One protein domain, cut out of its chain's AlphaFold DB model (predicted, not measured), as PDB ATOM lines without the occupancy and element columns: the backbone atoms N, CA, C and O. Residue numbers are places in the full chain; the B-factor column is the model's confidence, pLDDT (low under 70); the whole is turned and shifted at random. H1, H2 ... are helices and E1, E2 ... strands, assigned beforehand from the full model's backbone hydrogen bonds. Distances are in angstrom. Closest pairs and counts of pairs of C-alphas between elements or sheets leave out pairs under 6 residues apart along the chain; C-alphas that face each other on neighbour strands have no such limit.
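This is residues 24 to 30 and 50 to 114 of the 140 residues of an uncharacterized protein of Acidobacteria bacterium (UniProt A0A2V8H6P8). An elongated, loose model, in which a strongly twisted ribbon of three strands, E3, E4 and E5, lies between a small hairpin of E1 and E2 at one end of the long axis and helix H1 at the other. The long strand E4 bends sharply, pairing with E3 and then folding back on itself through a tight turn into E5; H1 only grazes this sheet. The printed part has 72 residues, with one named helix and five named strands in the order E1, E2, E3, H1, E4, E5, and its class is mixed, helices and strands. The larger sheet has the order E3, E4, E5 and the smaller one E1, E2, both antiparallel. The radius of gyration of the C-alphas is 16.2 A, and the C-alphas span 48 by 26 by 18 A.

Residues 24 to 30 come first and hold no named element. After the cut, E1, residues 50 to 52, and E2, residues 57 to 59, form an antiparallel hairpin at 129 degrees, with N 52 and O 57 within hydrogen-bond range at 2.8 A. E3, residues 68 to 74, is an edge strand, and E2 and E3 are only just apart, their closest C-alphas 8.3 A from each other. H1, residues 76 to 84, only grazes the sheet with its residues 76 to 82, and every O i to N i+4 pair in it is within hydrogen-bond range. E4, residues 91 to 105, is the inner strand and bends by 107 degrees at residue 94. The closest C-alphas of H1 and E4 are those of Tyr 79 and Leu 91, 6.2 A apart. E3 and E4 are antiparallel at 142 degrees, with N 71 and O 97 at 2.8 A within hydrogen-bond range. The closest C-alphas of E1 and E4 are those of Tyr 50 and Glu 102, 6.8 A apart. E5, residues 108 to 114, is the other edge strand and forms a hairpin with E4, antiparallel at 112 degrees, with N 100 and O 112 at 2.8 A within hydrogen-bond range. H1 is apart from E1 and from E2.

The printed part begins at C-alpha 24, (-5.554, 36.737, -18.330). E1 begins at C-alpha 50, (-8.647, 51.476, -47.111), and measures 6.3 A from first to last C-alpha, while E2 measures 6.2 A. E3 measures 19.4 A, H1 12.2 A, E4 26.1 A and E5 18.2 A. E5 ends at C-alpha 114, (-1.359, 42.625, -41.682).

The two C-alphas farthest apart are those of Ser 61 and Asn 85, 49.2 A. Residues 31 to 49 are not printed, and C-alphas 30 and 50 are 29.7 A apart across this cut. The links between named elements are tight or short, and none is long. Mean pLDDT of the printed part is 86.6; it is under 70 at residues 27 to 30 and 86 to 88.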
ATOM      1  N   PHE A  24      -4.529  35.702 -18.446       85.56
ATOM      2  CA  PHE A  24      -5.554  36.737 -18.330       85.56
ATOM      3  C   PHE A  24      -6.913  36.122 -18.025       85.56
ATOM      4  O   PHE A  24      -7.298  35.113 -18.610       85.56
ATOM      5  N   ASN A  25      -7.676  36.736 -17.128       83.81
ATOM      6  CA  ASN A  25      -9.046  36.304 -16.881       83.81
ATOM      7  C   ASN A  25      -9.986  36.993 -17.880       83.81
ATOM      8  O   ASN A  25      -9.881  38.209 -18.046       83.81
ATOM      9  N   PRO A  26     -10.895  36.255 -18.546       75.25
ATOM     10  CA  PRO A  26     -11.887  36.871 -19.417       75.25
ATOM     11  C   PRO A  26     -12.803  37.789 -18.596       75.25
ATOM     12  O   PRO A  26     -13.258  37.409 -17.515       75.25
ATOM     13  N   GLU A  27     -13.065  38.999 -19.094       68.75
ATOM     14  CA  GLU A  27     -13.942  39.941 -18.397       68.75
ATOM     15  C   GLU A  27     -15.408  39.486 -18.476       68.75
ATOM     16  O   GLU A  27     -15.902  39.192 -19.569       68.75
ATOM     17  N   PRO A  28     -16.133  39.421 -17.344       56.69
ATOM     18  CA  PRO A  28     -17.560  39.132 -17.353       56.69
ATOM     19  C   PRO A  28     -18.358  40.373 -17.788       56.69
ATOM     20  O   PRO A  28     -18.195  41.446 -17.212       56.69
ATOM     21  N   GLY A  29     -19.262  40.236 -18.765       60.69
ATOM     22  CA  GLY A  29     -20.194  41.307 -19.149       60.69
ATOM     23  C   GLY A  29     -20.638  41.280 -20.617       60.69
ATOM     24  O   GLY A  29     -20.012  40.641 -21.459       60.69
ATOM     25  N   ASN A  30     -21.730  41.988 -20.934       58.53
ATOM     26  CA  ASN A  30     -22.193  42.180 -22.314       58.53
ATOM     27  C   ASN A  30     -21.406  43.322 -22.981       58.53
ATOM     28  O   ASN A  30     -21.795  44.487 -22.902       58.53
ATOM     29  N   TYR A  50      -8.097  52.625 -46.403       95.44
ATOM     30  CA  TYR A  50      -8.647  51.476 -47.111       95.44
ATOM     31  C   TYR A  50      -7.555  50.453 -47.426       95.44
ATOM     32  O   TYR A  50      -6.355  50.735 -47.343       95.44
ATOM     33  N   TRP A  51      -7.970  49.242 -47.792       94.31
ATOM     34  CA  TRP A  51      -7.048  48.233 -48.295       94.31
ATOM     35  C   TRP A  51      -6.791  48.429 -49.789       94.31
ATOM     36  O   TRP A  51      -7.694  48.281 -50.612       94.31
ATOM     37  N   ASP A  52      -5.548  48.720 -50.153       93.12
ATOM     38  CA  ASP A  52      -5.105  48.747 -51.540       93.12
ATOM     39  C   ASP A  52      -4.837  47.312 -52.014       93.12
ATOM     40  O   ASP A  52      -3.829  46.695 -51.659       93.12
ATOM     41  N   THR A  53      -5.751  46.773 -52.821       93.00
ATOM     42  CA  THR A  53      -5.657  45.414 -53.375       93.00
ATOM     43  C   THR A  53      -4.573  45.262 -54.436       93.00
ATOM     44  O   THR A  53      -4.136  44.143 -54.684       93.00
ATOM     45  N   VAL A  54      -4.142  46.353 -55.076       93.00
ATOM     46  CA  VAL A  54      -3.085  46.310 -56.098       93.00
ATOM     47  C   VAL A  54      -1.730  46.141 -55.419       93.00
ATOM     48  O   VAL A  54      -0.924  45.314 -55.835       93.00
ATOM     49  N   ASN A  55      -1.501  46.888 -54.337       89.44
ATOM     50  CA  ASN A  55      -0.233  46.874 -53.607       89.44
ATOM     51  C   ASN A  55      -0.239  45.984 -52.350       89.44
ATOM     52  O   ASN A  55       0.780  45.904 -51.667       89.44
ATOM     53  N   ASN A  56      -1.365  45.335 -52.030       88.50
ATOM     54  CA  ASN A  56      -1.571  44.498 -50.842       88.50
ATOM     55  C   ASN A  56      -1.130  45.170 -49.531       88.50
ATOM     56  O   ASN A  56      -0.379  44.599 -48.738       88.50
ATOM     57  N   ARG A  57      -1.595  46.404 -49.308       89.00
ATOM     58  CA  ARG A  57      -1.261  47.185 -48.111       89.00
ATOM     59  C   ARG A  57      -2.391  48.116 -47.695       89.00
ATOM     60  O   ARG A  57      -3.276  48.432 -48.484       89.00
ATOM     61  N   VAL A  58      -2.306  48.628 -46.472       91.62
ATOM     62  CA  VAL A  58      -3.162  49.729 -46.019       91.62
ATOM     63  C   VAL A  58      -2.727  51.018 -46.716       91.62
ATOM     64  O   VAL A  58      -1.570  51.429 -46.599       91.62
ATOM     65  N   ALA A  59      -3.649  51.650 -47.436       94.19
ATOM     66  CA  ALA A  59      -3.498  53.000 -47.953       94.19
ATOM     67  C   ALA A  59      -4.158  53.970 -46.969       94.19
ATOM     68  O   ALA A  59      -5.336  53.839 -46.651       94.19
ATOM     69  N   SER A  60      -3.375  54.915 -46.457       94.19
ATOM     70  CA  SER A  60      -3.809  55.928 -45.496       94.19
ATOM     71  C   SER A  60      -2.879  57.136 -45.584       94.19
ATOM     72  O   SER A  60      -1.716  56.993 -45.961       94.19
ATOM     73  N   SER A  61      -3.374  58.317 -45.212       92.38
ATOM     74  CA  SER A  61      -2.546  59.505 -44.975       92.38
ATOM     75  C   SER A  61      -1.801  59.467 -43.630       92.38
ATOM     76  O   SER A  61      -1.000  60.354 -43.349       92.38
ATOM     77  N   MET A  62      -2.075  58.471 -42.780       90.56
ATOM     78  CA  MET A  62      -1.447  58.260 -41.476       90.56
ATOM     79  C   MET A  62      -0.496  57.056 -41.517       90.56
ATOM     80  O   MET A  62      -0.815  55.996 -42.062       90.56
ATOM     81  N   HIS A  63       0.683  57.200 -40.905       86.12
ATOM     82  CA  HIS A  63       1.744  56.191 -40.942       86.12
ATOM     83  C   HIS A  63       2.358  55.963 -39.546       86.12
ATOM     84  O   HIS A  63       3.215  56.740 -39.127       86.12
ATOM     85  N   PRO A  64       1.974  54.892 -38.823       85.25
ATOM     86  CA  PRO A  64       0.968  53.892 -39.192       85.25
ATOM     87  C   PRO A  64      -0.469  54.429 -39.079       85.25
ATOM     88  O   PRO A  64      -0.738  55.352 -38.311       85.25
ATOM     89  N   SER A  65      -1.400  53.819 -39.817       91.44
ATOM     90  CA  SER A  65      -2.834  54.050 -39.613       91.44
ATOM     91  C   SER A  65      -3.238  53.571 -38.212       91.44
ATOM     92  O   SER A  65      -2.881  52.446 -37.851       91.44
ATOM     93  N   PRO A  66      -4.016  54.347 -37.432       92.25
ATOM     94  CA  PRO A  66      -4.526  53.898 -36.137       92.25
ATOM     95  C   PRO A  66      -5.445  52.674 -36.259       92.25
ATOM     96  O   PRO A  66      -5.625  51.951 -35.286       92.25
ATOM     97  N   ARG A  67      -5.990  52.403 -37.453       93.19
ATOM     98  CA  ARG A  67      -6.835  51.233 -37.734       93.19
ATOM     99  C   ARG A  67      -6.037  49.942 -37.934       93.19
ATOM    100  O   ARG A  67      -6.645  48.883 -38.064       93.19
ATOM    101  N   VAL A  68      -4.702  50.005 -37.960       90.88
ATOM    102  CA  VAL A  68      -3.835  48.827 -37.829       90.88
ATOM    103  C   VAL A  68      -3.612  48.572 -36.342       90.88
ATOM    104  O   VAL A  68      -2.812  49.245 -35.693       90.88
ATOM    105  N   VAL A  69      -4.339  47.599 -35.805       89.25
ATOM    106  CA  VAL A  69      -4.322  47.238 -34.387       89.25
ATOM    107  C   VAL A  69      -3.548  45.948 -34.150       89.25
ATOM    108  O   VAL A  69      -3.345  45.131 -35.050       89.25
ATOM    109  N   ILE A  70      -3.117  45.764 -32.905       87.31
ATOM    110  CA  ILE A  70      -2.457  44.548 -32.445       87.31
ATOM    111  C   ILE A  70      -3.463  43.743 -31.622       87.31
ATOM    112  O   ILE A  70      -3.995  44.234 -30.629       87.31
ATOM    113  N   ILE A  71      -3.702  42.498 -32.025       86.88
ATOM    114  CA  ILE A  71      -4.595  41.565 -31.341       86.88
ATOM    115  C   ILE A  71      -3.745  40.529 -30.592       86.88
ATOM    116  O   ILE A  71      -2.974  39.807 -31.233       86.88
ATOM    117  N   PRO A  72      -3.855  40.423 -29.256       87.19
ATOM    118  CA  PRO A  72      -3.231  39.335 -28.518       87.19
ATOM    119  C   PRO A  72      -3.923  38.006 -28.836       87.19
ATOM    120  O   PRO A  72      -5.147  37.893 -28.803       87.19
ATOM    121  N   LEU A  73      -3.123  36.988 -29.127       89.12
ATOM    122  CA  LEU A  73      -3.555  35.618 -29.362       89.12
ATOM    123  C   LEU A  73      -3.380  34.793 -28.089       89.12
ATOM    124  O   LEU A  73      -2.389  34.943 -27.367       89.12
ATOM    125  N   PHE A  74      -4.318  33.880 -27.853       90.31
ATOM    126  CA  PHE A  74      -4.268  32.938 -26.740       90.31
ATOM    127  C   PHE A  74      -4.149  31.489 -27.225       90.31
ATOM    128  O   PHE A  74      -4.486  31.182 -28.366       90.31
ATOM    129  N   ASP A  75      -3.686  30.597 -26.348       91.50
ATOM    130  CA  ASP A  75      -3.631  29.152 -26.590       91.50
ATOM    131  C   ASP A  75      -5.048  28.531 -26.544       91.50
ATOM    132  O   ASP A  75      -5.637  28.419 -25.457       91.50
ATOM    133  N   PRO A  76      -5.615  28.102 -27.691       91.06
ATOM    134  CA  PRO A  76      -6.969  27.564 -27.731       91.06
ATOM    135  C   PRO A  76      -7.077  26.193 -27.056       91.06
ATOM    136  O   PRO A  76      -8.125  25.872 -26.495       91.06
ATOM    137  N   TYR A  77      -6.004  25.392 -27.061       91.50
ATOM    138  CA  TYR A  77      -5.988  24.082 -26.419       91.50
ATOM    139  C   TYR A  77      -5.982  24.226 -24.895       91.50
ATOM    140  O   TYR A  77      -6.782  23.584 -24.205       91.50
ATOM    141  N   TYR A  78      -5.149  25.128 -24.365       89.75
ATOM    142  CA  TYR A  78      -5.147  25.473 -22.941       89.75
ATOM    143  C   TYR A  78      -6.525  25.971 -22.483       89.75
ATOM    144  O   TYR A  78      -7.044  25.520 -21.460       89.75
ATOM    145  N   TYR A  79      -7.152  26.855 -23.265       88.81
ATOM    146  CA  TYR A  79      -8.477  27.376 -22.938       88.81
ATOM    147  C   TYR A  79      -9.555  26.277 -22.944       88.81
ATOM    148  O   TYR A  79     -10.293  26.128 -21.967       88.81
ATOM    149  N   ALA A  80      -9.632  25.477 -24.014       88.62
ATOM    150  CA  ALA A  80     -10.654  24.443 -24.171       88.62
ATOM    151  C   ALA A  80     -10.560  23.358 -23.085       88.62
ATOM    152  O   ALA A  80     -11.569  22.997 -22.477       88.62
ATOM    153  N   THR A  81      -9.347  22.886 -22.786       88.38
ATOM    154  CA  THR A  81      -9.114  21.905 -21.713       88.38
ATOM    155  C   THR A  81      -9.421  22.485 -20.332       88.38
ATOM    156  O   THR A  81     -10.018  21.804 -19.498       88.38
ATOM    157  N   GLY A  82      -9.092  23.756 -20.081       85.75
ATOM    158  CA  GLY A  82      -9.462  24.452 -18.849       85.75
ATOM    159  C   GLY A  82     -10.979  24.509 -18.635       85.75
ATOM    160  O   GLY A  82     -11.458  24.167 -17.552       85.75
ATOM    161  N   LYS A  83     -11.740  24.869 -19.681       84.25
ATOM    162  CA  LYS A  83     -13.212  24.922 -19.640       84.25
ATOM    163  C   LYS A  83     -13.831  23.542 -19.427       84.25
ATOM    164  O   LYS A  83     -14.740  23.419 -18.611       84.25
ATOM    165  N   ALA A  84     -13.331  22.519 -20.124       84.69
ATOM    166  CA  ALA A  84     -13.830  21.147 -20.006       84.69
ATOM    167  C   ALA A  84     -13.686  20.586 -18.580       84.69
ATOM    168  O   ALA A  84     -14.540  19.833 -18.124       84.69
ATOM    169  N   ASN A  85     -12.650  21.008 -17.850       80.81
ATOM    170  CA  ASN A  85     -12.399  20.600 -16.467       80.81
ATOM    171  C   ASN A  85     -13.083  21.502 -15.417       80.81
ATOM    172  O   ASN A  85     -12.713  21.472 -14.244       80.81
ATOM    173  N   GLY A  86     -14.040  22.348 -15.819       66.00
ATOM    174  CA  GLY A  86     -14.813  23.192 -14.902       66.00
ATOM    175  C   GLY A  86     -14.030  24.341 -14.256       66.00
ATOM    176  O   GLY A  86     -14.531  24.971 -13.326       66.00
ATOM    177  N   ARG A  87     -12.813  24.651 -14.727       65.44
ATOM    178  CA  ARG A  87     -12.070  25.831 -14.262       65.44
ATOM    179  C   ARG A  87     -12.599  27.097 -14.939       65.44
ATOM    180  O   ARG A  87     -12.973  27.083 -16.114       65.44
ATOM    181  N   ASN A  88     -12.528  28.223 -14.223       66.12
ATOM    182  CA  ASN A  88     -12.461  29.533 -14.873       66.12
ATOM    183  C   ASN A  88     -11.210  29.534 -15.759       66.12
ATOM    184  O   ASN A  88     -10.094  29.665 -15.264       66.12
ATOM    185  N   ALA A  89     -11.394  29.270 -17.053       78.12
ATOM    186  CA  ALA A  89     -10.289  29.131 -17.984       78.12
ATOM    187  C   ALA A  89      -9.715  30.511 -18.302       78.12
ATOM    188  O   ALA A  89     -10.363  31.329 -18.961       78.12
ATOM    189  N   SER A  90      -8.506  30.762 -17.811       86.06
ATOM    190  CA  SER A  90      -7.714  31.924 -18.196       86.06
ATOM    191  C   SER A  90      -7.282  31.815 -19.663       86.06
ATOM    192  O   SER A  90      -7.096  30.724 -20.206       86.06
ATOM    193  N   LEU A  91      -7.101  32.962 -20.302       88.38
ATOM    194  CA  LEU A  91      -6.519  33.111 -21.625       88.38
ATOM    195  C   LEU A  91      -4.998  33.165 -21.459       88.38
ATOM    196  O   LEU A  91      -4.467  34.138 -20.926       88.38
ATOM    197  N   LYS A  92      -4.307  32.103 -21.880       90.38
ATOM    198  CA  LYS A  92      -2.842  32.062 -21.885       90.38
ATOM    199  C   LYS A  92      -2.325  32.754 -23.136       90.38
ATOM    200  O   LYS A  92      -2.524  32.230 -24.230       90.38
ATOM    201  N   PHE A  93      -1.670  33.897 -22.976       89.31
ATOM    202  CA  PHE A  93      -1.113  34.661 -24.086       89.31
ATOM    203  C   PHE A  93       0.038  33.899 -24.761       89.31
ATOM    204  O   PHE A  93       0.922  33.359 -24.088       89.31
ATOM    205  N   VAL A  94       0.032  33.856 -26.096       89.50
ATOM    206  CA  VAL A  94       1.050  33.138 -26.886       89.50
ATOM    207  C   VAL A  94       1.750  34.003 -27.920       89.50
ATOM    208  O   VAL A  94       2.930  33.780 -28.182       89.50
ATOM    209  N   ASN A  95       1.050  34.958 -28.532       86.44
ATOM    210  CA  ASN A  95       1.622  35.802 -29.576       86.44
ATOM    211  C   ASN A  95       0.722  37.006 -29.880       86.44
ATOM    212  O   ASN A  95      -0.382  37.109 -29.358       86.44
ATOM    213  N   TYR A  96       1.164  37.875 -30.780       85.88
ATOM    214  CA  TYR A  96       0.373  38.962 -31.338       85.88
ATOM    215  C   TYR A  96       0.078  38.755 -32.821       85.88
ATOM    216  O   TYR A  96       0.848  38.126 -33.547       85.88
ATOM    217  N   LEU A  97      -1.026  39.347 -33.270       87.25
ATOM    218  CA  LEU A  97      -1.443  39.416 -34.662       87.25
ATOM    219  C   LEU A  97      -1.701  40.871 -35.048       87.25
ATOM    220  O   LEU A  97      -2.401  41.587 -34.336       87.25
ATOM    221  N   GLY A  98      -1.161  41.301 -36.184       89.25
ATOM    222  CA  GLY A  98      -1.542  42.568 -36.793       89.25
ATOM    223  C   GLY A  98      -2.860  42.450 -37.540       89.25
ATOM    224  O   GLY A  98      -3.061  41.493 -38.291       89.25
ATOM    225  N   PHE A  99      -3.749  43.420 -37.353       91.81
ATOM    226  CA  PHE A  99      -5.051  43.433 -38.002       91.81
ATOM    227  C   PHE A  99      -5.440  44.845 -38.431       91.81
ATOM    228  O   PHE A  99      -5.459  45.766 -37.620       91.81
ATOM    229  N   PHE A 100      -5.772  45.016 -39.705       94.06
ATOM    230  CA  PHE A 100      -6.353  46.245 -40.221       94.06
ATOM    231  C   PHE A 100      -7.876  46.171 -40.149       94.06
ATOM    232  O   PHE A 100      -8.478  45.311 -40.791       94.06
ATOM    233  N   VAL A 101      -8.486  47.079 -39.388       95.06
ATOM    234  CA  VAL A 101      -9.941  47.198 -39.234       95.06
ATOM    235  C   VAL A 101     -10.525  47.934 -40.438       95.06
ATOM    236  O   VAL A 101     -10.318  49.140 -40.588       95.06
ATOM    237  N   GLU A 102     -11.279  47.231 -41.284       93.81
ATOM    238  CA  GLU A 102     -11.943  47.808 -42.461       93.81
ATOM    239  C   GLU A 102     -13.290  48.427 -42.095       93.81
ATOM    240  O   GLU A 102     -13.564  49.569 -42.453       93.81
ATOM    241  N   GLU A 103     -14.114  47.697 -41.352       91.38
ATOM    242  CA  GLU A 103     -15.451  48.152 -40.989       91.38
ATOM    243  C   GLU A 103     -16.058  47.294 -39.877       91.38
ATOM    244  O   GLU A 103     -15.563  46.215 -39.536       91.38
ATOM    245  N   MET A 104     -17.184  47.764 -39.350       88.81
ATOM    246  CA  MET A 104     -18.104  46.941 -38.580       88.81
ATOM    247  C   MET A 104     -19.324  46.572 -39.416       88.81
ATOM    248  O   MET A 104     -19.995  47.446 -39.961       88.81
ATOM    249  N   ARG A 105     -19.665  45.280 -39.447       87.38
ATOM    250  CA  ARG A 105     -20.891  44.764 -40.066       87.38
ATOM    251  C   ARG A 105     -21.747  44.087 -39.007       87.38
ATOM    252  O   ARG A 105     -21.441  42.994 -38.541       87.38
ATOM    253  N   GLY A 106     -22.824  44.755 -38.598       86.38
ATOM    254  CA  GLY A 106     -23.651  44.289 -37.484       86.38
ATOM    255  C   GLY A 106     -22.833  44.199 -36.193       86.38
ATOM    256  O   GLY A 106     -22.360  45.217 -35.694       86.38
ATOM    257  N   ASN A 107     -22.657  42.980 -35.679       82.56
ATOM    258  CA  ASN A 107     -21.885  42.700 -34.462       82.56
ATOM    259  C   ASN A 107     -20.468  42.169 -34.749       82.56
ATOM    260  O   ASN A 107     -19.792  41.706 -33.832       82.56
ATOM    261  N   GLU A 108     -20.023  42.213 -36.004       85.56
ATOM    262  CA  GLU A 108     -18.727  41.687 -36.428       85.56
ATOM    263  C   GLU A 108     -17.788  42.807 -36.865       85.56
ATOM    264  O   GLU A 108     -18.203  43.780 -37.498       85.56
ATOM    265  N   VAL A 109     -16.501  42.641 -36.566       89.31
ATOM    266  CA  VAL A 109     -15.432  43.493 -37.092       89.31
ATOM    267  C   VAL A 109     -14.809  42.783 -38.285       89.31
ATOM    268  O   VAL A 109     -14.283  41.678 -38.151       89.31
ATOM    269  N   TRP A 110     -14.869  43.425 -39.446       93.12
ATOM    270  CA  TRP A 110     -14.287  42.929 -40.685       93.12
ATOM    271  C   TRP A 110     -12.956  43.625 -40.951       93.12
ATOM    272  O   TRP A 110     -12.776  44.812 -40.668       93.12
ATOM    273  N   GLY A 111     -11.999  42.874 -41.487       93.69
ATOM    274  CA  GLY A 111     -10.660  43.387 -41.716       93.69
ATOM    275  C   GLY A 111      -9.685  42.334 -42.213       93.69
ATOM    276  O   GLY A 111     -10.070  41.221 -42.580       93.69
ATOM    277  N   ARG A 112      -8.404  42.699 -42.225       93.06
ATOM    278  CA  ARG A 112      -7.331  41.892 -42.818       93.06
ATOM    279  C   ARG A 112      -6.184  41.698 -41.858       93.06
ATOM    280  O   ARG A 112      -5.791  42.620 -41.154       93.06
ATOM    281  N   ILE A 113      -5.596  40.509 -41.899       91.00
ATOM    282  CA  ILE A 113      -4.323  40.255 -41.232       91.00
ATOM    283  C   ILE A 113      -3.243  41.067 -41.940       91.00
ATOM    284  O   ILE A 113      -3.103  40.994 -43.162       91.00
ATOM    285  N   THR A 114      -2.468  41.822 -41.170       85.00
ATOM    286  CA  THR A 114      -1.359  42.625 -41.682       85.00
ATOM    287  C   THR A 114      -0.081  42.311 -40.920       85.00
ATOM    288  O   THR A 114      -0.132  41.974 -39.734       85.00
TER     289      THR A 114